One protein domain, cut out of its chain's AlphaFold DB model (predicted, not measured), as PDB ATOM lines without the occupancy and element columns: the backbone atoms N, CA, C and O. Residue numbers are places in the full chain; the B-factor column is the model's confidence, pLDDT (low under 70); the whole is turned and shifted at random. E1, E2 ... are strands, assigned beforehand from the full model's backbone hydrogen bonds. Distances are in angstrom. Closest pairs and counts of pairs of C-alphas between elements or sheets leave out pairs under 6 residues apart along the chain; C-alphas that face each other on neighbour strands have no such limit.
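This is residues 640 to 662 and 834 to 963 of the 1272 residues of an uncharacterized protein of Saccharothrix sp. ALI-22-I (UniProt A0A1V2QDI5). Three twisted sheets are stacked face to face as slabs, with E6 E7 E8 E9 in the middle, E3 E4 E5 over one face and E1 E12 E11 E10 over the other, while strand E2 packs on E10. The strands of the E3 E4 E5 slab run nearly along those of the middle sheet, and those of E1 E12 E11 E10 cross them obliquely. The printed part has 153 residues, no named helix and twelve named strands, E1 to E12 in chain order; the class is all strand, though under half of the residues are in named elements. Both four-stranded sheets are antiparallel and the sheet E3 E4 E5 is mixed. The whole is compact, with a radius of gyration of the C-alphas of 15.2 A and spans of 46 by 39 by 26 A.

Find C-alpha 888 at (136.990, 140.703, 202.997); from there E6, residues 888 to 893, runs 17.4 A. E7 is 899 to 904, 17.1 A; E8 is 909 to 915, 19.1 A; E9 is 919 to 921. Then look at E3, 834 to 840, 17.2 A; E4, 847 to 852, 16.2 A; and E5, 870 to 873. E1, 640 to 644, begins at C-alpha 640 (138.793, 138.059, 221.881), and E2 is 650 to 655, 17.4 A. E10 is 936 to 940, E11 946 to 951, 17.2 A, and E12, 955 to 960, ends at C-alpha 960 (145.008, 143.361, 218.397).

E6 E7 E8 E9 is a meander, each strand the antiparallel neighbour of the one before; look for N 890 and O 902, 3.0 A, between E6 and E7, and N 914 and O 920, 2.8 A, between E8 and E9. In this stack of sheets, face to face in turn, the strands of E3 E4 E5 stand at 7 degrees to it; the closest C-alphas of E3 and E6 are Ala 840 and Thr 891, 6.0 A. E3 and E4 form a hairpin, with N 849 and O 838 at 2.9 A, and E5 is parallel to E4, with N 871 and O 848 at 3.2 A. On the other face, the strands of E1 E12 E11 E10 stand at 41 degrees; the C-alphas of Gly 892 in E6 and Gly 939 in E10 are closest, 5.3 A. E10 E11 E12 is a second meander, with N 949 and O 937 at 2.8 A; E1 pairs with E12 through N 642 and O 956, 2.9 A. E2 pairs with no named strand; its closest C-alpha to E10 is Trp 654 to Ala 937, 5.4 A.

The C-alphas of Arg 644 and Asp 864, farthest apart, are 46.5 A apart. Residues 663 to 833 are not printed, and C-alphas 662 and 834 are 26.9 A apart across this cut. The links E4 to E5, E5 to E6 and E9 to E10 are long. The mean pLDDT of the printed part is 70.1, and 64 residues are under 70, among them 852 to 887 and 923 to 934.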
ATOM      1  N   GLN A 640     139.850 138.085 220.890       80.50
ATOM      2  CA  GLN A 640     138.793 138.059 221.881       80.50
ATOM      3  C   GLN A 640     137.442 137.858 221.190       80.50
ATOM      4  O   GLN A 640     137.109 138.583 220.256       80.50
ATOM      5  N   VAL A 641     136.631 136.911 221.667       84.12
ATOM      6  CA  VAL A 641     135.219 136.809 221.268       84.12
ATOM      7  C   VAL A 641     134.427 137.877 222.020       84.12
ATOM      8  O   VAL A 641     134.408 137.870 223.248       84.12
ATOM      9  N   LEU A 642     133.788 138.790 221.287       86.62
ATOM     10  CA  LEU A 642     133.007 139.883 221.869       86.62
ATOM     11  C   LEU A 642     131.537 139.515 222.079       86.62
ATOM     12  O   LEU A 642     130.956 139.893 223.087       86.62
ATOM     13  N   ALA A 643     130.933 138.798 221.132       84.25
ATOM     14  CA  ALA A 643     129.574 138.278 221.257       84.25
ATOM     15  C   ALA A 643     129.345 137.078 220.341       84.25
ATOM     16  O   ALA A 643     129.994 136.920 219.300       84.25
ATOM     17  N   ARG A 644     128.349 136.273 220.716       79.81
ATOM     18  CA  ARG A 644     127.688 135.337 219.808       79.81
ATOM     19  C   ARG A 644     126.544 136.039 219.102       79.81
ATOM     20  O   ARG A 644     125.808 136.806 219.710       79.81
ATOM     21  N   ILE A 645     126.374 135.724 217.830       78.81
ATOM     22  CA  ILE A 645     125.313 136.266 216.990       78.81
ATOM     23  C   ILE A 645     124.536 135.114 216.344       78.81
ATOM     24  O   ILE A 645     125.136 134.082 216.024       78.81
ATOM     25  N   PRO A 646     123.214 135.245 216.138       72.00
ATOM     26  CA  PRO A 646     122.436 134.196 215.494       72.00
ATOM     27  C   PRO A 646     122.951 133.898 214.083       72.00
ATOM     28  O   PRO A 646     123.332 134.806 213.336       72.00
ATOM     29  N   GLN A 647     122.932 132.624 213.697       67.50
ATOM     30  CA  GLN A 647     123.347 132.211 212.358       67.50
ATOM     31  C   GLN A 647     122.443 132.799 211.274       67.50
ATOM     32  O   GLN A 647     121.270 133.081 211.502       67.50
ATOM     33  N   HIS A 648     122.997 132.946 210.068       68.25
ATOM     34  CA  HIS A 648     122.288 133.441 208.881       68.25
ATOM     35  C   HIS A 648     121.733 134.872 208.991       68.25
ATOM     36  O   HIS A 648     120.951 135.280 208.140       68.25
ATOM     37  N   THR A 649     122.175 135.653 209.978       75.75
ATOM     38  CA  THR A 649     121.873 137.087 210.088       75.75
ATOM     39  C   THR A 649     122.844 137.929 209.262       75.75
ATOM     40  O   THR A 649     123.935 137.478 208.887       75.75
ATOM     41  N   ARG A 650     122.483 139.174 208.965       84.44
ATOM     42  CA  ARG A 650     123.396 140.156 208.360       84.44
ATOM     43  C   ARG A 650     123.882 141.109 209.439       84.44
ATOM     44  O   ARG A 650     123.109 141.454 210.330       84.44
ATOM     45  N   VAL A 651     125.160 141.483 209.379       87.94
ATOM     46  CA  VAL A 651     125.762 142.366 210.381       87.94
ATOM     47  C   VAL A 651     126.482 143.546 209.745       87.94
ATOM     48  O   VAL A 651     127.149 143.391 208.723       87.94
ATOM     49  N   GLY A 652     126.356 144.707 210.378       89.88
ATOM     50  CA  GLY A 652     127.264 145.837 210.214       89.88
ATOM     51  C   GLY A 652     128.137 145.954 211.454       89.88
ATOM     52  O   GLY A 652     127.630 145.773 212.556       89.88
ATOM     53  N   MET A 653     129.429 146.226 211.290       92.31
ATOM     54  CA  MET A 653     130.362 146.404 212.406       92.31
ATOM     55  C   MET A 653     131.174 147.674 212.193       92.31
ATOM     56  O   MET A 653     131.550 147.968 211.061       92.31
ATOM     57  N   TRP A 654     131.464 148.391 213.270       92.56
ATOM     58  CA  TRP A 654     132.354 149.548 213.264       92.56
ATOM     59  C   TRP A 654     132.960 149.756 214.657       92.56
ATOM     60  O   TRP A 654     132.597 149.068 215.614       92.56
ATOM     61  N   LEU A 655     133.908 150.683 214.762       91.12
ATOM     62  CA  LEU A 655     134.463 151.155 216.032       91.12
ATOM     63  C   LEU A 655     133.949 152.571 216.249       91.12
ATOM     64  O   LEU A 655     134.143 153.392 215.364       91.12
ATOM     65  N   ASP A 656     133.285 152.859 217.365       88.06
ATOM     66  CA  ASP A 656     132.784 154.203 217.663       88.06
ATOM     67  C   ASP A 656     133.928 155.225 217.847       88.06
ATOM     68  O   ASP A 656     135.116 154.908 217.787       88.06
ATOM     69  N   ARG A 657     133.590 156.488 218.132       83.75
ATOM     70  CA  ARG A 657     134.590 157.551 218.353       83.75
ATOM     71  C   ARG A 657     135.594 157.310 219.474       83.75
ATOM     72  O   ARG A 657     136.617 157.987 219.517       83.75
ATOM     73  N   ARG A 658     135.252 156.456 220.431       81.50
ATOM     74  CA  ARG A 658     136.110 156.090 221.558       81.50
ATOM     75  C   ARG A 658     136.894 154.811 221.263       81.50
ATOM     76  O   ARG A 658     137.593 154.331 222.145       81.50
ATOM     77  N   GLY A 659     136.761 154.267 220.054       83.62
ATOM     78  CA  GLY A 659     137.350 153.002 219.655       83.62
ATOM     79  C   GLY A 659     136.577 151.783 220.150       83.62
ATOM     80  O   GLY A 659     137.095 150.669 220.106       83.62
ATOM     81  N   ASN A 660     135.349 151.952 220.647       89.75
ATOM     82  CA  ASN A 660     134.560 150.838 221.154       89.75
ATOM     83  C   ASN A 660     133.856 150.092 220.013       89.75
ATOM     84  O   ASN A 660     133.172 150.721 219.204       89.75
ATOM     85  N   PRO A 661     133.950 148.754 219.962       92.88
ATOM     86  CA  PRO A 661     133.195 147.946 219.013       92.88
ATOM     87  C   PRO A 661     131.682 148.192 219.085       92.88
ATOM     88  O   PRO A 661     131.081 148.241 220.161       92.88
ATOM     89  N   ALA A 662     131.051 148.278 217.923       93.06
ATOM     90  CA  ALA A 662     129.608 148.350 217.779       93.06
ATOM     91  C   ALA A 662     129.154 147.461 216.622       93.06
ATOM     92  O   ALA A 662     129.850 147.324 215.610       93.06
ATOM     93  N   SER A 834     138.911 139.729 192.742       59.41
ATOM     94  CA  SER A 834     138.086 139.337 193.878       59.41
ATOM     95  C   SER A 834     137.138 140.486 194.189       59.41
ATOM     96  O   SER A 834     137.543 141.639 194.159       59.41
ATOM     97  N   THR A 835     135.870 140.199 194.429       63.88
ATOM     98  CA  THR A 835     134.762 141.156 194.346       63.88
ATOM     99  C   THR A 835     134.720 142.252 195.433       63.88
ATOM    100  O   THR A 835     133.614 142.559 195.864       63.88
ATOM    101  N   ILE A 836     135.845 142.794 195.924       72.75
ATOM    102  CA  ILE A 836     135.932 143.927 196.869       72.75
ATOM    103  C   ILE A 836     137.099 144.863 196.487       72.75
ATOM    104  O   ILE A 836     138.212 144.412 196.213       72.75
ATOM    105  N   ILE A 837     136.830 146.174 196.494       80.75
ATOM    106  CA  ILE A 837     137.789 147.274 196.302       80.75
ATOM    107  C   ILE A 837     137.525 148.367 197.346       80.75
ATOM    108  O   ILE A 837     136.364 148.576 197.691       80.75
ATOM    109  N   ARG A 838     138.552 149.059 197.854       86.62
ATOM    110  CA  ARG A 838     138.401 150.168 198.823       86.62
ATOM    111  C   ARG A 838     139.456 151.252 198.597       86.62
ATOM    112  O   ARG A 838     140.577 150.943 198.192       86.62
ATOM    113  N   PHE A 839     139.101 152.512 198.851       86.88
ATOM    114  CA  PHE A 839     140.069 153.608 198.880       86.88
ATOM    115  C   PHE A 839     140.728 153.697 200.255       86.88
ATOM    116  O   PHE A 839     140.048 153.743 201.273       86.88
ATOM    117  N   ALA A 840     142.054 153.767 200.274       85.25
ATOM    118  CA  ALA A 840     142.842 154.033 201.467       85.25
ATOM    119  C   ALA A 840     143.374 155.470 201.415       85.25
ATOM    120  O   ALA A 840     143.969 155.881 200.416       85.25
ATOM    121  N   ALA A 841     143.169 156.241 202.483       83.81
ATOM    122  CA  ALA A 841     143.740 157.579 202.595       83.81
ATOM    123  C   ALA A 841     145.255 157.486 202.835       83.81
ATOM    124  O   ALA A 841     145.694 156.711 203.677       83.81
ATOM    125  N   THR A 842     146.067 158.275 202.132       81.69
ATOM    126  CA  THR A 842     147.510 158.393 202.411       81.69
ATOM    127  C   THR A 842     147.933 159.856 202.390       81.69
ATOM    128  O   THR A 842     147.233 160.702 201.833       81.69
ATOM    129  N   ALA A 843     149.110 160.166 202.939       77.56
ATOM    130  CA  ALA A 843     149.668 161.520 202.905       77.56
ATOM    131  C   ALA A 843     149.865 162.074 201.475       77.56
ATOM    132  O   ALA A 843     149.909 163.287 201.287       77.56
ATOM    133  N   SER A 844     149.982 161.200 200.469       73.38
ATOM    134  CA  SER A 844     150.133 161.559 199.051       73.38
ATOM    135  C   SER A 844     148.818 161.615 198.260       73.38
ATOM    136  O   SER A 844     148.864 161.835 197.052       73.38
ATOM    137  N   GLY A 845     147.670 161.406 198.911       76.12
ATOM    138  CA  GLY A 845     146.356 161.279 198.270       76.12
ATOM    139  C   GLY A 845     145.784 159.858 198.365       76.12
ATOM    140  O   GLY A 845     146.434 158.959 198.908       76.12
ATOM    141  N   PRO A 846     144.551 159.619 197.894       81.19
ATOM    142  CA  PRO A 846     143.918 158.313 198.024       81.19
ATOM    143  C   PRO A 846     144.573 157.256 197.117       81.19
ATOM    144  O   PRO A 846     144.961 157.520 195.979       81.19
ATOM    145  N   VAL A 847     144.678 156.031 197.628       81.81
ATOM    146  CA  VAL A 847     145.202 154.847 196.927       81.81
ATOM    147  C   VAL A 847     144.063 153.845 196.777       81.81
ATOM    148  O   VAL A 847     143.376 153.555 197.757       81.81
ATOM    149  N   LEU A 848     143.839 153.299 195.575       82.69
ATOM    150  CA  LEU A 848     142.837 152.240 195.405       82.69
ATOM    151  C   LEU A 848     143.465 150.875 195.700       82.69
ATOM    152  O   LEU A 848     144.393 150.439 195.012       82.69
ATOM    153  N   LEU A 849     142.891 150.167 196.669       80.06
ATOM    154  CA  LEU A 849     143.225 148.781 196.973       80.06
ATOM    155  C   LEU A 849     142.289 147.827 196.224       80.06
ATOM    156  O   LEU A 849     141.064 147.983 196.259       80.06
ATOM    157  N   VAL A 850     142.872 146.822 195.563       76.00
ATOM    158  CA  VAL A 850     142.138 145.810 194.785       76.00
ATOM    159  C   VAL A 850     142.548 144.406 195.222       76.00
ATOM    160  O   VAL A 850     143.727 144.052 195.169       76.00
ATOM    161  N   GLY A 851     141.574 143.584 195.622       71.50
ATOM    162  CA  GLY A 851     141.806 142.173 195.943       71.50
ATOM    163  C   GLY A 851     141.730 141.269 194.704       71.50
ATOM    164  O   GLY A 851     140.866 141.457 193.847       71.50
ATOM    165  N   PHE A 852     142.572 140.234 194.618       65.62
ATOM    166  CA  PHE A 852     142.605 139.269 193.503       65.62
ATOM    167  C   PHE A 852     142.408 137.827 193.979       65.62
ATOM    168  O   PHE A 852     142.817 137.475 195.079       65.62
ATOM    169  N   THR A 853     141.834 136.957 193.137       55.53
ATOM    170  CA  THR A 853     141.492 135.584 193.551       55.53
ATOM    171  C   THR A 853     142.643 134.566 193.524       55.53
ATOM    172  O   THR A 853     142.416 133.472 194.018       55.53
ATOM    173  N   ASN A 854     143.856 134.848 192.996       50.81
ATOM    174  CA  ASN A 854     144.926 133.826 192.831       50.81
ATOM    175  C   ASN A 854     146.380 134.363 192.599       50.81
ATOM    176  O   ASN A 854     147.026 133.962 191.625       50.81
ATOM    177  N   ARG A 855     146.950 135.266 193.421       47.09
ATOM    178  CA  ARG A 855     148.364 135.724 193.259       47.09
ATOM    179  C   ARG A 855     149.108 135.953 194.598       47.09
ATOM    180  O   ARG A 855     148.533 136.614 195.455       47.09
ATOM    181  N   PRO A 856     150.386 135.519 194.728       37.31
ATOM    182  CA  PRO A 856     151.349 136.045 195.711       37.31
ATOM    183  C   PRO A 856     151.900 137.447 195.310       37.31
ATOM    184  O   PRO A 856     151.794 137.814 194.134       37.31
ATOM    185  N   PRO A 857     152.465 138.224 196.264       32.47
ATOM    186  CA  PRO A 857     152.516 139.702 196.268       32.47
ATOM    187  C   PRO A 857     153.516 140.387 195.310       32.47
ATOM    188  O   PRO A 857     154.484 139.775 194.862       32.47
ATOM    189  N   GLY A 858     153.311 141.701 195.078       36.38
ATOM    190  CA  GLY A 858     154.397 142.642 194.738       36.38
ATOM    191  C   GLY A 858     154.375 143.378 193.387       36.38
ATOM    192  O   GLY A 858     155.436 143.531 192.789       36.38
ATOM    193  N   LEU A 859     153.231 143.869 192.888       33.38
ATOM    194  CA  LEU A 859     153.229 144.758 191.712       33.38
ATOM    195  C   LEU A 859     152.356 146.003 191.944       33.38
ATOM    196  O   LEU A 859     151.136 145.937 191.824       33.38
ATOM    197  N   VAL A 860     152.995 147.139 192.242       40.09
ATOM    198  CA  VAL A 860     152.453 148.466 191.913       40.09
ATOM    199  C   VAL A 860     152.827 148.701 190.458       40.09
ATOM    200  O   VAL A 860     153.945 149.109 190.147       40.09
ATOM    201  N   GLU A 861     151.922 148.378 189.543       37.09
ATOM    202  CA  GLU A 861     152.052 148.863 188.175       37.09
ATOM    203  C   GLU A 861     151.206 150.126 188.088       37.09
ATOM    204  O   GLU A 861     150.004 150.100 188.359       37.09
ATOM    205  N   ARG A 862     151.834 151.255 187.748       42.25
ATOM    206  CA  ARG A 862     151.092 152.440 187.326       42.25
ATOM    207  C   ARG A 862     150.278 152.015 186.114       42.25
ATOM    208  O   ARG A 862     150.822 151.886 185.021       42.25
ATOM    209  N   VAL A 863     148.992 151.761 186.313       46.22
ATOM    210  CA  VAL A 863     148.128 151.463 185.185       46.22
ATOM    211  C   VAL A 863     147.796 152.790 184.527       46.22
ATOM    212  O   VAL A 863     147.059 153.608 185.082       46.22
ATOM    213  N   ASP A 864     148.402 153.034 183.367       44.44
ATOM    214  CA  ASP A 864     148.138 154.238 182.590       44.44
ATOM    215  C   ASP A 864     146.626 154.390 182.371       44.44
ATOM    216  O   ASP A 864     145.952 153.497 181.862       44.44
ATOM    217  N   GLY A 865     146.084 155.530 182.806       52.56
ATOM    218  CA  GLY A 865     144.651 155.824 182.747       52.56
ATOM    219  C   GLY A 865     143.907 155.732 184.084       52.56
ATOM    220  O   GLY A 865     142.816 156.302 184.173       52.56
ATOM    221  N   VAL A 866     144.492 155.133 185.130       55.75
ATOM    222  CA  VAL A 866     143.945 155.180 186.500       55.75
ATOM    223  C   VAL A 866     144.419 156.460 187.205       55.75
ATOM    224  O   VAL A 866     145.606 156.780 187.131       55.75
ATOM    225  N   PRO A 867     143.524 157.231 187.854       58.47
ATOM    226  CA  PRO A 867     143.910 158.449 188.577       58.47
ATOM    227  C   PRO A 867     144.796 158.196 189.805       58.47
ATOM    228  O   PRO A 867     145.561 159.078 190.183       58.47
ATOM    229  N   PHE A 868     144.730 156.998 190.387       65.94
ATOM    230  CA  PHE A 868     145.394 156.636 191.638       65.94
ATOM    231  C   PHE A 868     146.383 155.483 191.439       65.94
ATOM    232  O   PHE A 868     146.162 154.634 190.568       65.94
ATOM    233  N   PRO A 869     147.460 155.405 192.238       63.59
ATOM    234  CA  PRO A 869     148.264 154.191 192.296       63.59
ATOM    235  C   PRO A 869     147.374 153.023 192.753       63.59
ATOM    236  O   PRO A 869     146.592 153.151 193.696       63.59
ATOM    237  N   VAL A 870     147.465 151.897 192.044       62.50
ATOM    238  CA  VAL A 870     146.751 150.662 192.385       62.50
ATOM    239  C   VAL A 870     147.718 149.755 193.124       62.50
ATOM    240  O   VAL A 870     148.798 149.455 192.611       62.50
ATOM    241  N   ALA A 871     147.318 149.299 194.307       59.25
ATOM    242  CA  ALA A 871     148.083 148.331 195.076       59.25
ATOM    243  C   ALA A 871     147.303 147.020 195.223       59.25
ATOM    244  O   ALA A 871     146.120 147.006 195.575       59.25
ATOM    245  N   ALA A 872     147.979 145.910 194.927       57.09
ATOM    246  CA  ALA A 872     147.457 144.566 195.131       57.09
ATOM    247  C   ALA A 872     147.859 144.051 196.518       57.09
ATOM    248  O   ALA A 872     149.018 144.169 196.914       57.09
ATOM    249  N   VAL A 873     146.906 143.435 197.213       53.34
ATOM    250  CA  VAL A 873     147.058 142.904 198.574       53.34
ATOM    251  C   VAL A 873     146.669 141.418 198.528       53.34
ATOM    252  O   VAL A 873     145.565 141.119 198.065       53.34
ATOM    253  N   GLY A 874     147.552 140.465 198.873       50.31
ATOM    254  CA  GLY A 874     147.291 139.050 198.544       50.31
ATOM    255  C   GLY A 874     148.147 137.956 199.205       50.31
ATOM    256  O   GLY A 874     149.372 138.045 199.268       50.31
ATOM    257  N   THR A 875     147.416 136.887 199.562       46.50
ATOM    258  CA  THR A 875     147.676 135.737 200.454       46.50
ATOM    259  C   THR A 875     148.377 134.518 199.820       46.50
ATOM    260  O   THR A 875     148.203 134.238 198.632       46.50
ATOM    261  N   THR A 876     149.055 133.694 200.631       36.66
ATOM    262  CA  THR A 876     149.870 132.518 200.228       36.66
ATOM    263  C   THR A 876     149.207 131.122 200.287       36.66
ATOM    264  O   THR A 876     149.924 130.124 200.341       36.66
ATOM    265  N   THR A 877     147.878 130.959 200.258       41.22
ATOM    266  CA  THR A 877     147.268 129.610 200.419       41.22
ATOM    267  C   THR A 877     146.906 128.915 199.096       41.22
ATOM    268  O   THR A 877     146.112 129.419 198.308       41.22
ATOM    269  N   THR A 878     147.442 127.710 198.876       34.22
ATOM    270  CA  THR A 878     147.405 126.904 197.633       34.22
ATOM    271  C   THR A 878     146.120 126.094 197.376       34.22
ATOM    272  O   THR A 878     146.153 125.128 196.612       34.22
ATOM    273  N   SER A 879     144.977 126.436 197.978       36.34
ATOM    274  CA  SER A 879     143.730 125.673 197.768       36.34
ATOM    275  C   SER A 879     142.842 126.294 196.678       36.34
ATOM    276  O   SER A 879     142.594 127.497 196.728       36.34
ATOM    277  N   PRO A 880     142.326 125.514 195.704       34.38
ATOM    278  CA  PRO A 880     141.454 126.048 194.660       34.38
ATOM    279  C   PRO A 880     140.115 126.531 195.258       34.38
ATOM    280  O   PRO A 880     139.488 125.779 196.011       34.38
ATOM    281  N   PRO A 881     139.650 127.752 194.934       37.88
ATOM    282  CA  PRO A 881     138.413 128.295 195.483       37.88
ATOM    283  C   PRO A 881     137.179 127.626 194.863       37.88
ATOM    284  O   PRO A 881     137.043 127.533 193.645       37.88
ATOM    285  N   ASN A 882     136.251 127.193 195.719       34.59
ATOM    286  CA  ASN A 882     134.879 126.878 195.328       34.59
ATOM    287  C   ASN A 882     134.053 128.183 195.385       34.59
ATOM    288  O   ASN A 882     134.153 128.950 196.342       34.59
ATOM    289  N   THR A 883     133.285 128.470 194.339       35.69
ATOM    290  CA  THR A 883     132.850 129.815 193.908       35.69
ATOM    291  C   THR A 883     131.631 130.398 194.648       35.69
ATOM    292  O   THR A 883     130.633 130.713 194.006       35.69
ATOM    293  N   ALA A 884     131.654 130.552 195.978       37.41
ATOM    294  CA  ALA A 884     130.441 131.001 196.692       37.41
ATOM    295  C   ALA A 884     130.591 132.035 197.827       37.41
ATOM    296  O   ALA A 884     129.569 132.449 198.367       37.41
ATOM    297  N   THR A 885     131.790 132.493 198.208       46.22
ATOM    298  CA  THR A 885     131.956 133.484 199.303       46.22
ATOM    299  C   THR A 885     132.993 134.557 198.960       46.22
ATOM    300  O   THR A 885     133.995 134.266 198.307       46.22
ATOM    301  N   LYS A 886     132.715 135.817 199.339       56.22
ATOM    302  CA  LYS A 886     133.545 136.994 199.022       56.22
ATOM    303  C   LYS A 886     134.705 137.118 200.035       56.22
ATOM    304  O   LYS A 886     134.432 137.023 201.229       56.22
ATOM    305  N   PRO A 887     135.966 137.344 199.614       62.59
ATOM    306  CA  PRO A 887     137.040 137.725 200.539       62.59
ATOM    307  C   PRO A 887     136.771 139.120 201.106       62.59
ATOM    308  O   PRO A 887     136.178 139.925 200.403       62.59
ATOM    309  N   GLY A 888     137.188 139.402 202.342       72.81
ATOM    310  CA  GLY A 888     136.990 140.703 202.997       72.81
ATOM    311  C   GLY A 888     138.180 141.650 202.802       72.81
ATOM    312  O   GLY A 888     139.324 141.197 202.800       72.81
ATOM    313  N   LEU A 889     137.918 142.954 202.674       79.75
ATOM    314  CA  LEU A 889     138.919 144.030 202.688       79.75
ATOM    315  C   LEU A 889     138.346 145.221 203.465       79.75
ATOM    316  O   LEU A 889     137.254 145.687 203.145       79.75
ATOM    317  N   ALA A 890     139.090 145.719 204.450       84.25
ATOM    318  CA  ALA A 890     138.769 146.944 205.180       84.25
ATOM    319  C   ALA A 890     140.020 147.809 205.351       84.25
ATOM    320  O   ALA A 890     141.140 147.297 205.393       84.25
ATOM    321  N   THR A 891     139.819 149.119 205.449       86.56
ATOM    322  CA  THR A 891     140.878 150.116 205.626       86.56
ATOM    323  C   THR A 891     140.498 151.084 206.733       86.56
ATOM    324  O   THR A 891     139.329 151.441 206.847       86.56
ATOM    325  N   GLY A 892     141.473 151.546 207.506       87.00
ATOM    326  CA  GLY A 892     141.255 152.513 208.580       87.00
ATOM    327  C   GLY A 892     142.485 153.378 208.793       87.00
ATOM    328  O   GLY A 892     143.609 152.933 208.561       87.00
ATOM    329  N   VAL A 893     142.260 154.620 209.213       86.62
ATOM    330  CA  VAL A 893     143.321 155.543 209.626       86.62
ATOM    331  C   VAL A 893     143.367 155.531 211.148       86.62
ATOM    332  O   VAL A 893     142.347 155.770 211.789       86.62
ATOM    333  N   LEU A 894     144.530 155.218 211.706       84.50
ATOM    334  CA  LEU A 894     144.768 155.195 213.146       84.50
ATOM    335  C   LEU A 894     145.000 156.608 213.691       84.50
ATOM    336  O   LEU A 894     145.377 157.522 212.952       84.50
ATOM    337  N   ALA A 895     144.853 156.783 215.002       80.12
ATOM    338  CA  ALA A 895     145.078 158.052 215.692       80.12
ATOM    339  C   ALA A 895     146.517 158.578 215.547       80.12
ATOM    340  O   ALA A 895     146.746 159.786 215.628       80.12
ATOM    341  N   ASP A 896     147.487 157.689 215.306       80.75
ATOM    342  CA  ASP A 896     148.884 158.040 215.020       80.75
ATOM    343  C   ASP A 896     149.130 158.485 213.561       80.75
ATOM    344  O   ASP A 896     150.240 158.894 213.214       80.75
ATOM    345  N   GLY A 897     148.093 158.451 212.717       82.50
ATOM    346  CA  GLY A 897     148.123 158.859 211.316       82.50
ATOM    347  C   GLY A 897     148.518 157.757 210.331       82.50
ATOM    348  O   GLY A 897     148.547 158.024 209.128       82.50
ATOM    349  N   ARG A 898     148.809 156.531 210.789       86.88
ATOM    350  CA  ARG A 898     149.048 155.393 209.892       86.88
ATOM    351  C   ARG A 898     147.743 154.910 209.273       86.88
ATOM    352  O   ARG A 898     146.723 154.799 209.951       86.88
ATOM    353  N   THR A 899     147.796 154.541 207.999       88.38
ATOM    354  CA  THR A 899     146.682 153.873 207.323       88.38
ATOM    355  C   THR A 899     146.947 152.384 207.278       88.38
ATOM    356  O   THR A 899     147.967 151.948 206.747       88.38
ATOM    357  N   ILE A 900     146.018 151.602 207.812       86.75
ATOM    358  CA  ILE A 900     146.122 150.149 207.868       86.75
ATOM    359  C   ILE A 900     145.046 149.545 206.981       86.75
ATOM    360  O   ILE A 900     143.889 149.971 206.998       86.75
ATOM    361  N   ALA A 901     145.425 148.533 206.213       84.38
ATOM    362  CA  ALA A 901     144.508 147.691 205.470       84.38
ATOM    363  C   ALA A 901     144.566 146.266 206.008       84.38
ATOM    364  O   ALA A 901     145.639 145.741 206.314       84.38
ATOM    365  N   VAL A 902     143.402 145.631 206.085       80.56
ATOM    366  CA  VAL A 902     143.277 144.220 206.434       80.56
ATOM    367  C   VAL A 902     142.542 143.480 205.332       80.56
ATOM    368  O   VAL A 902     141.492 143.924 204.860       80.56
ATOM    369  N   THR A 903     143.087 142.340 204.925       76.75
ATOM    370  CA  THR A 903     142.431 141.407 204.004       76.75
ATOM    371  C   THR A 903     142.129 140.103 204.712       76.75
ATOM    372  O   THR A 903     142.863 139.723 205.614       76.75
ATOM    373  N   PHE A 904     141.067 139.407 204.301       69.31
ATOM    374  CA  PHE A 904     140.772 138.048 204.757       69.31
ATOM    375  C   PHE A 904     140.346 137.141 203.607       69.31
ATOM    376  O   PHE A 904     139.447 137.466 202.826       69.31
ATOM    377  N   GLY A 905     140.980 135.972 203.537       59.62
ATOM    378  CA  GLY A 905     140.647 134.909 202.598       59.62
ATOM    379  C   GLY A 905     139.487 134.024 203.065       59.62
ATOM    380  O   GLY A 905     139.226 133.860 204.254       59.62
ATOM    381  N   VAL A 906     138.831 133.376 202.098       53.91
ATOM    382  CA  VAL A 906     137.658 132.494 202.287       53.91
ATOM    383  C   VAL A 906     137.931 131.294 203.211       53.91
ATOM    384  O   VAL A 906     137.014 130.785 203.851       53.91
ATOM    385  N   PHE A 907     139.186 130.848 203.301       52.84
ATOM    386  CA  PHE A 907     139.596 129.666 204.068       52.84
ATOM    387  C   PHE A 907     140.559 129.986 205.213       52.84
ATOM    388  O   PHE A 907     141.326 129.115 205.614       52.84
ATOM    389  N   GLY A 908     140.488 131.205 205.757       52.03
ATOM    390  CA  GLY A 908     140.909 131.385 207.142       52.03
ATOM    391  C   GLY A 908     142.284 131.991 207.408       52.03
ATOM    392  O   GLY A 908     142.947 131.639 208.377       52.03
ATOM    393  N   GLY A 909     142.724 132.925 206.572       61.09
ATOM    394  CA  GLY A 909     143.904 133.740 206.853       61.09
ATOM    395  C   GLY A 909     143.609 135.192 206.527       61.09
ATOM    396  O   GLY A 909     143.087 135.474 205.445       61.09
ATOM    397  N   GLY A 910     143.896 136.091 207.463       68.12
ATOM    398  CA  GLY A 910     143.944 137.521 207.204       68.12
ATOM    399  C   GLY A 910     145.361 138.051 207.196       68.12
ATOM    400  O   GLY A 910     146.249 137.425 207.747       68.12
ATOM    401  N   GLU A 911     145.602 139.190 206.574       73.44
ATOM    402  CA  GLU A 911     146.920 139.826 206.553       73.44
ATOM    403  C   GLU A 911     146.757 141.327 206.778       73.44
ATOM    404  O   GLU A 911     145.784 141.934 206.323       73.44
ATOM    405  N   LEU A 912     147.707 141.908 207.509       78.81
ATOM    406  CA  LEU A 912     147.737 143.324 207.856       78.81
ATOM    407  C   LEU A 912     148.811 144.046 207.056       78.81
ATOM    408  O   LEU A 912     149.936 143.557 206.922       78.81
ATOM    409  N   TYR A 913     148.467 145.236 206.588       79.75
ATOM    410  CA  TYR A 913     149.323 146.053 205.747       79.75
ATOM    411  C   TYR A 913     149.288 147.506 206.194       79.75
ATOM    412  O   TYR A 913     148.215 148.052 206.432       79.75
ATOM    413  N   GLU A 914     150.449 148.147 206.239       85.31
ATOM    414  CA  GLU A 914     150.558 149.599 206.284       85.31
ATOM    415  C   GLU A 914     150.486 150.141 204.856       85.31
ATOM    416  O   GLU A 914     151.177 149.655 203.957       85.31
ATOM    417  N   VAL A 915     149.629 151.135 204.637       83.31
ATOM    418  CA  VAL A 915     149.378 151.736 203.328       83.31
ATOM    419  C   VAL A 915     149.961 153.144 203.308       83.31
ATOM    420  O   VAL A 915     149.380 154.084 203.846       83.31
ATOM    421  N   GLY A 916     151.119 153.290 202.668       77.75
ATOM    422  CA  GLY A 916     151.764 154.574 202.396       77.75
ATOM    423  C   GLY A 916     151.989 154.772 200.897       77.75
ATOM    424  O   GLY A 916     151.146 154.421 200.075       77.75
ATOM    425  N   ALA A 917     153.156 155.309 200.528       68.62
ATOM    426  CA  ALA A 917     153.597 155.335 199.127       68.62
ATOM    427  C   ALA A 917     153.811 153.916 198.557       68.62
ATOM    428  O   ALA A 917     153.660 153.690 197.357       68.62
ATOM    429  N   GLU A 918     154.137 152.968 199.435       68.00
ATOM    430  CA  GLU A 918     154.157 151.531 199.181       68.00
ATOM    431  C   GLU A 918     153.206 150.840 200.169       68.00
ATOM    432  O   GLU A 918     152.887 151.391 201.226       68.00
ATOM    433  N   VAL A 919     152.748 149.635 199.825       72.81
ATOM    434  CA  VAL A 919     151.940 148.794 200.719       72.81
ATOM    435  C   VAL A 919     152.853 147.753 201.351       72.81
ATOM    436  O   VAL A 919     153.376 146.882 200.653       72.81
ATOM    437  N   VAL A 920     153.066 147.864 202.661       77.94
ATOM    438  CA  VAL A 920     154.051 147.073 203.409       77.94
ATOM    439  C   VAL A 920     153.329 146.124 204.368       77.94
ATOM    440  O   VAL A 920     152.491 146.581 205.139       77.94
ATOM    441  N   PRO A 921     153.620 144.812 204.363       74.00
ATOM    442  CA  PRO A 921     153.026 143.883 205.322       74.00
ATOM    443  C   PRO A 921     153.541 144.155 206.746       74.00
ATOM    444  O   PRO A 921     154.745 144.302 206.954       74.00
ATOM    445  N   LEU A 922     152.634 144.189 207.725       71.06
ATOM    446  CA  LEU A 922     152.929 144.511 209.131       71.06
ATOM    447  C   LEU A 922     153.176 143.287 210.030       71.06
ATOM    448  O   LEU A 922     153.595 143.446 211.173       71.06
ATOM    449  N   GLY A 923     152.946 142.063 209.545       62.38
ATOM    450  CA  GLY A 923     153.126 140.851 210.350       62.38
ATOM    451  C   GLY A 923     152.687 139.561 209.655       62.38
ATOM    452  O   GLY A 923     152.357 139.562 208.470       62.38
ATOM    453  N   GLY A 924     152.717 138.448 210.402       55.81
ATOM    454  CA  GLY A 924     152.215 137.140 209.956       55.81
ATOM    455  C   GLY A 924     150.683 137.097 209.831       55.81
ATOM    456  O   GLY A 924     150.005 138.014 210.301       55.81
ATOM    457  N   PRO A 925     150.122 136.055 209.191       56.88
ATOM    458  CA  PRO A 925     148.695 135.999 208.913       56.88
ATOM    459  C   PRO A 925     147.861 135.933 210.202       56.88
ATOM    460  O   PRO A 925     148.176 135.164 211.102       56.88
ATOM    461  N   LEU A 926     146.763 136.691 210.263       64.25
ATOM    462  CA  LEU A 926     145.656 136.518 211.199       64.25
ATOM    463  C   LEU A 926     145.029 135.142 210.915       64.25
ATOM    464  O   LEU A 926     144.186 135.012 210.027       64.25
ATOM    465  N   ALA A 927     145.484 134.092 211.593       57.44
ATOM    466  CA  ALA A 927     144.940 132.756 211.385       57.44
ATOM    467  C   ALA A 927     143.518 132.677 211.957       57.44
ATOM    468  O   ALA A 927     143.311 132.864 213.154       57.44
ATOM    469  N   VAL A 928     142.533 132.417 211.096       57.75
ATOM    470  CA  VAL A 928     141.126 132.271 211.484       57.75
ATOM    471  C   VAL A 928     140.631 130.938 210.981       57.75
ATOM    472  O   VAL A 928     140.509 130.708 209.793       57.75
ATOM    473  N   SER A 929     140.262 130.047 211.869       50.44
ATOM    474  CA  SER A 929     139.763 128.725 211.496       50.44
ATOM    475  C   SER A 929     138.466 128.685 210.689       50.44
ATOM    476  O   SER A 929     138.168 127.715 209.986       50.44
ATOM    477  N   ARG A 930     137.655 129.740 210.814       58.25
ATOM    478  CA  ARG A 930     136.343 129.875 210.182       58.25
ATOM    479  C   ARG A 930     136.399 130.851 209.022       58.25
ATOM    480  O   ARG A 930     137.004 131.915 209.112       58.25
ATOM    481  N   ALA A 931     135.663 130.516 207.963       57.56
ATOM    482  CA  ALA A 931     135.369 131.452 206.889       57.56
ATOM    483  C   ALA A 931     134.718 132.712 207.482       57.56
ATOM    484  O   ALA A 931     133.636 132.640 208.077       57.56
ATOM    485  N   ILE A 932     135.399 133.846 207.337       61.28
ATOM    486  CA  ILE A 932     134.843 135.160 207.648       61.28
ATOM    487  C   ILE A 932     133.830 135.507 206.561       61.28
ATOM    488  O   ILE A 932     134.101 135.337 205.374       61.28
ATOM    489  N   ASP A 933     132.662 136.008 206.960       62.91
ATOM    490  CA  ASP A 933     131.562 136.357 206.043       62.91
ATOM    491  C   ASP A 933     131.767 137.738 205.374       62.91
ATOM    492  O   ASP A 933     130.820 138.461 205.084       62.91
ATOM    493  N   GLY A 934     133.025 138.148 205.180       65.06
ATOM    494  CA  GLY A 934     133.429 139.412 204.552       65.06
ATOM    495  C   GLY A 934     133.232 140.692 205.383       65.06
ATOM    496  O   GLY A 934     133.814 141.711 205.025       65.06
ATOM    497  N   SER A 935     132.472 140.671 206.487       77.75
ATOM    498  CA  SER A 935     132.294 141.835 207.376       77.75
ATOM    499  C   SER A 935     133.542 142.091 208.225       77.75
ATOM    500  O   SER A 935     133.946 141.230 209.012       77.75
ATOM    501  N   LEU A 936     134.124 143.283 208.082       84.69
ATOM    502  CA  LEU A 936     135.365 143.702 208.732       84.69
ATOM    503  C   LEU A 936     135.285 145.174 209.144       84.69
ATOM    504  O   LEU A 936     134.690 145.976 208.430       84.69
ATOM    505  N   ALA A 937     135.932 145.524 210.252       89.38
ATOM    506  CA  ALA A 937     136.211 146.912 210.618       89.38
ATOM    507  C   ALA A 937     137.611 147.011 211.233       89.38
ATOM    508  O   ALA A 937     138.108 146.038 211.797       89.38
ATOM    509  N   ILE A 938     138.259 148.166 211.112       89.44
ATOM    510  CA  ILE A 938     139.607 148.404 211.635       89.44
ATOM    511  C   ILE A 938     139.734 149.853 212.104       89.44
ATOM    512  O   ILE A 938     139.151 150.750 211.497       89.44
ATOM    513  N   GLY A 939     140.483 150.074 213.181       88.88
ATOM    514  CA  GLY A 939     140.719 151.396 213.761       88.88
ATOM    515  C   GLY A 939     141.337 151.293 215.152       88.88
ATOM    516  O   GLY A 939     141.760 150.214 215.568       88.88
ATOM    517  N   ASP A 940     141.385 152.406 215.877       86.31
ATOM    518  CA  ASP A 940     141.835 152.416 217.270       86.31
ATOM    519  C   ASP A 940     140.806 151.720 218.164       86.31
ATOM    520  O   ASP A 940     139.612 151.998 218.085       86.31
ATOM    521  N   GLY A 941     141.257 150.783 218.995       83.00
ATOM    522  CA  GLY A 941     140.403 150.044 219.916       83.00
ATOM    523  C   GLY A 941     140.166 150.763 221.251       83.00
ATOM    524  O   GLY A 941     140.747 151.818 221.512       83.00
ATOM    525  N   PRO A 942     139.407 150.142 222.173       74.38
ATOM    526  CA  PRO A 942     139.000 150.746 223.454       74.38
ATOM    527  C   PRO A 942     140.161 151.158 224.370       74.38
ATOM    528  O   PRO A 942     140.011 151.997 225.252       74.38
ATOM    529  N   SER A 943     141.325 150.528 224.191       67.12
ATOM    530  CA  SER A 943     142.543 150.774 224.974       67.12
ATOM    531  C   SER A 943     143.541 151.698 224.265       67.12
ATOM    532  O   SER A 943     144.667 151.849 224.730       67.12
ATOM    533  N   GLY A 944     143.158 152.282 223.122       71.62
ATOM    534  CA  GLY A 944     144.059 153.038 222.247       71.62
ATOM    535  C   GLY A 944     145.029 152.165 221.445       71.62
ATOM    536  O   GLY A 944     145.873 152.694 220.730       71.62
ATOM    537  N   VAL A 945     144.922 150.837 221.554       77.38
ATOM    538  CA  VAL A 945     145.651 149.882 220.710       77.38
ATOM    539  C   VAL A 945     144.839 149.641 219.437       77.38
ATOM    540  O   VAL A 945     143.635 149.401 219.554       77.38
ATOM    541  N   PRO A 946     145.446 149.666 218.240       83.50
ATOM    542  CA  PRO A 946     144.730 149.371 217.007       83.50
ATOM    543  C   PRO A 946     144.159 147.950 217.000       83.50
ATOM    544  O   PRO A 946     144.845 146.987 217.362       83.50
ATOM    545  N   VAL A 947     142.904 147.814 216.572       87.31
ATOM    546  CA  VAL A 947     142.184 146.537 216.532       87.31
ATOM    547  C   VAL A 947     141.513 146.284 215.189       87.31
ATOM    548  O   VAL A 947     141.127 147.201 214.465       87.31
ATOM    549  N   VAL A 948     141.319 145.003 214.884       87.31
ATOM    550  CA  VAL A 948     140.482 144.524 213.782       87.31
ATOM    551  C   VAL A 948     139.258 143.829 214.357       87.31
ATOM    552  O   VAL A 948     139.386 142.973 215.228       87.31
ATOM    553  N   LEU A 949     138.076 144.147 213.838       89.88
ATOM    554  CA  LEU A 949     136.851 143.393 214.073       89.88
ATOM    555  C   LEU A 949     136.602 142.440 212.913       89.88
ATOM    556  O   LEU A 949     136.610 142.845 211.750       89.88
ATOM    557  N   THR A 950     136.327 141.182 213.236       84.88
ATOM    558  CA  THR A 950     135.950 140.162 212.258       84.88
ATOM    559  C   THR A 950     134.652 139.489 212.658       84.88
ATOM    560  O   THR A 950     134.303 139.389 213.837       84.88
ATOM    561  N   ARG A 951     133.943 138.980 211.651       82.19
ATOM    562  CA  ARG A 951     132.722 138.209 211.847       82.19
ATOM    563  C   ARG A 951     132.850 136.814 211.254       82.19
ATOM    564  O   ARG A 951     133.069 136.657 210.054       82.19
ATOM    565  N   THR A 952     132.630 135.798 212.080       76.44
ATOM    566  CA  THR A 952     132.392 134.424 211.618       76.44
ATOM    567  C   THR A 952     130.880 134.176 211.500       76.44
ATOM    568  O   THR A 952     130.070 135.087 211.672       76.44
ATOM    569  N   LYS A 953     130.446 132.951 211.177       70.50
ATOM    570  CA  LYS A 953     129.012 132.646 210.984       70.50
ATOM    571  C   LYS A 953     128.127 132.986 212.193       70.50
ATOM    572  O   LYS A 953     126.951 133.284 212.007       70.50
ATOM    573  N   ASP A 954     128.684 132.918 213.394       73.25
ATOM    574  CA  ASP A 954     127.978 132.939 214.678       73.25
ATOM    575  C   ASP A 954     128.676 133.809 215.739       73.25
ATOM    576  O   ASP A 954     128.238 133.830 216.888       73.25
ATOM    577  N   ARG A 955     129.777 134.505 215.408       80.81
ATOM    578  CA  ARG A 955     130.541 135.304 216.383       80.81
ATOM    579  C   ARG A 955     131.104 136.584 215.798       80.81
ATOM    580  O   ARG A 955     131.433 136.646 214.612       80.81
ATOM    581  N   VAL A 956     131.308 137.548 216.687       87.12
ATOM    582  CA  VAL A 956     132.116 138.745 216.451       87.12
ATOM    583  C   VAL A 956     133.387 138.642 217.285       87.12
ATOM    584  O   VAL A 956     133.326 138.357 218.484       87.12
ATOM    585  N   GLN A 957     134.532 138.844 216.644       86.38
ATOM    586  CA  GLN A 957     135.855 138.739 217.250       86.38
ATOM    587  C   GLN A 957     136.608 140.060 217.103       86.38
ATOM    588  O   GLN A 957     136.424 140.778 216.121       86.38
ATOM    589  N   MET A 958     137.475 140.352 218.066       87.19
ATOM    590  CA  MET A 958     138.372 141.502 218.063       87.19
ATOM    591  C   MET A 958     139.820 141.039 218.173       87.19
ATOM    592  O   MET A 958     140.142 140.211 219.024       87.19
ATOM    593  N   TRP A 959     140.682 141.585 217.324       82.69
ATOM    594  CA  TRP A 959     142.091 141.221 217.208       82.69
ATOM    595  C   TRP A 959     142.954 142.447 217.455       82.69
ATOM    596  O   TRP A 959     142.715 143.475 216.831       82.69
ATOM    597  N   ASP A 960     143.985 142.321 218.283       78.94
ATOM    598  CA  ASP A 960     145.008 143.361 218.397       78.94
ATOM    599  C   ASP A 960     145.901 143.332 217.136       78.94
ATOM    600  O   ASP A 960     146.315 142.257 216.680       78.94
ATOM    601  N   VAL A 961     146.176 144.509 216.564       75.56
ATOM    602  CA  VAL A 961     147.054 144.691 215.389       75.56
ATOM    603  C   VAL A 961     148.521 144.518 215.786       75.56
ATOM    604  O   VAL A 961     149.255 143.772 215.139       75.56
ATOM    605  N   ASP A 962     148.936 145.157 216.882       68.31
ATOM    606  CA  ASP A 962     150.308 145.107 217.385       68.31
ATOM    607  C   ASP A 962     150.505 143.858 218.258       68.31
ATOM    608  O   ASP A 962     150.294 143.850 219.475       68.31
ATOM    609  N   ARG A 963     150.883 142.755 217.612       65.56
ATOM    610  CA  ARG A 963     151.057 141.455 218.270       65.56
ATOM    611  C   ARG A 963     152.518 141.216 218.646       65.56
ATOM    612  O   ARG A 963     153.381 141.255 217.770       65.56
TER     613      ARG A 963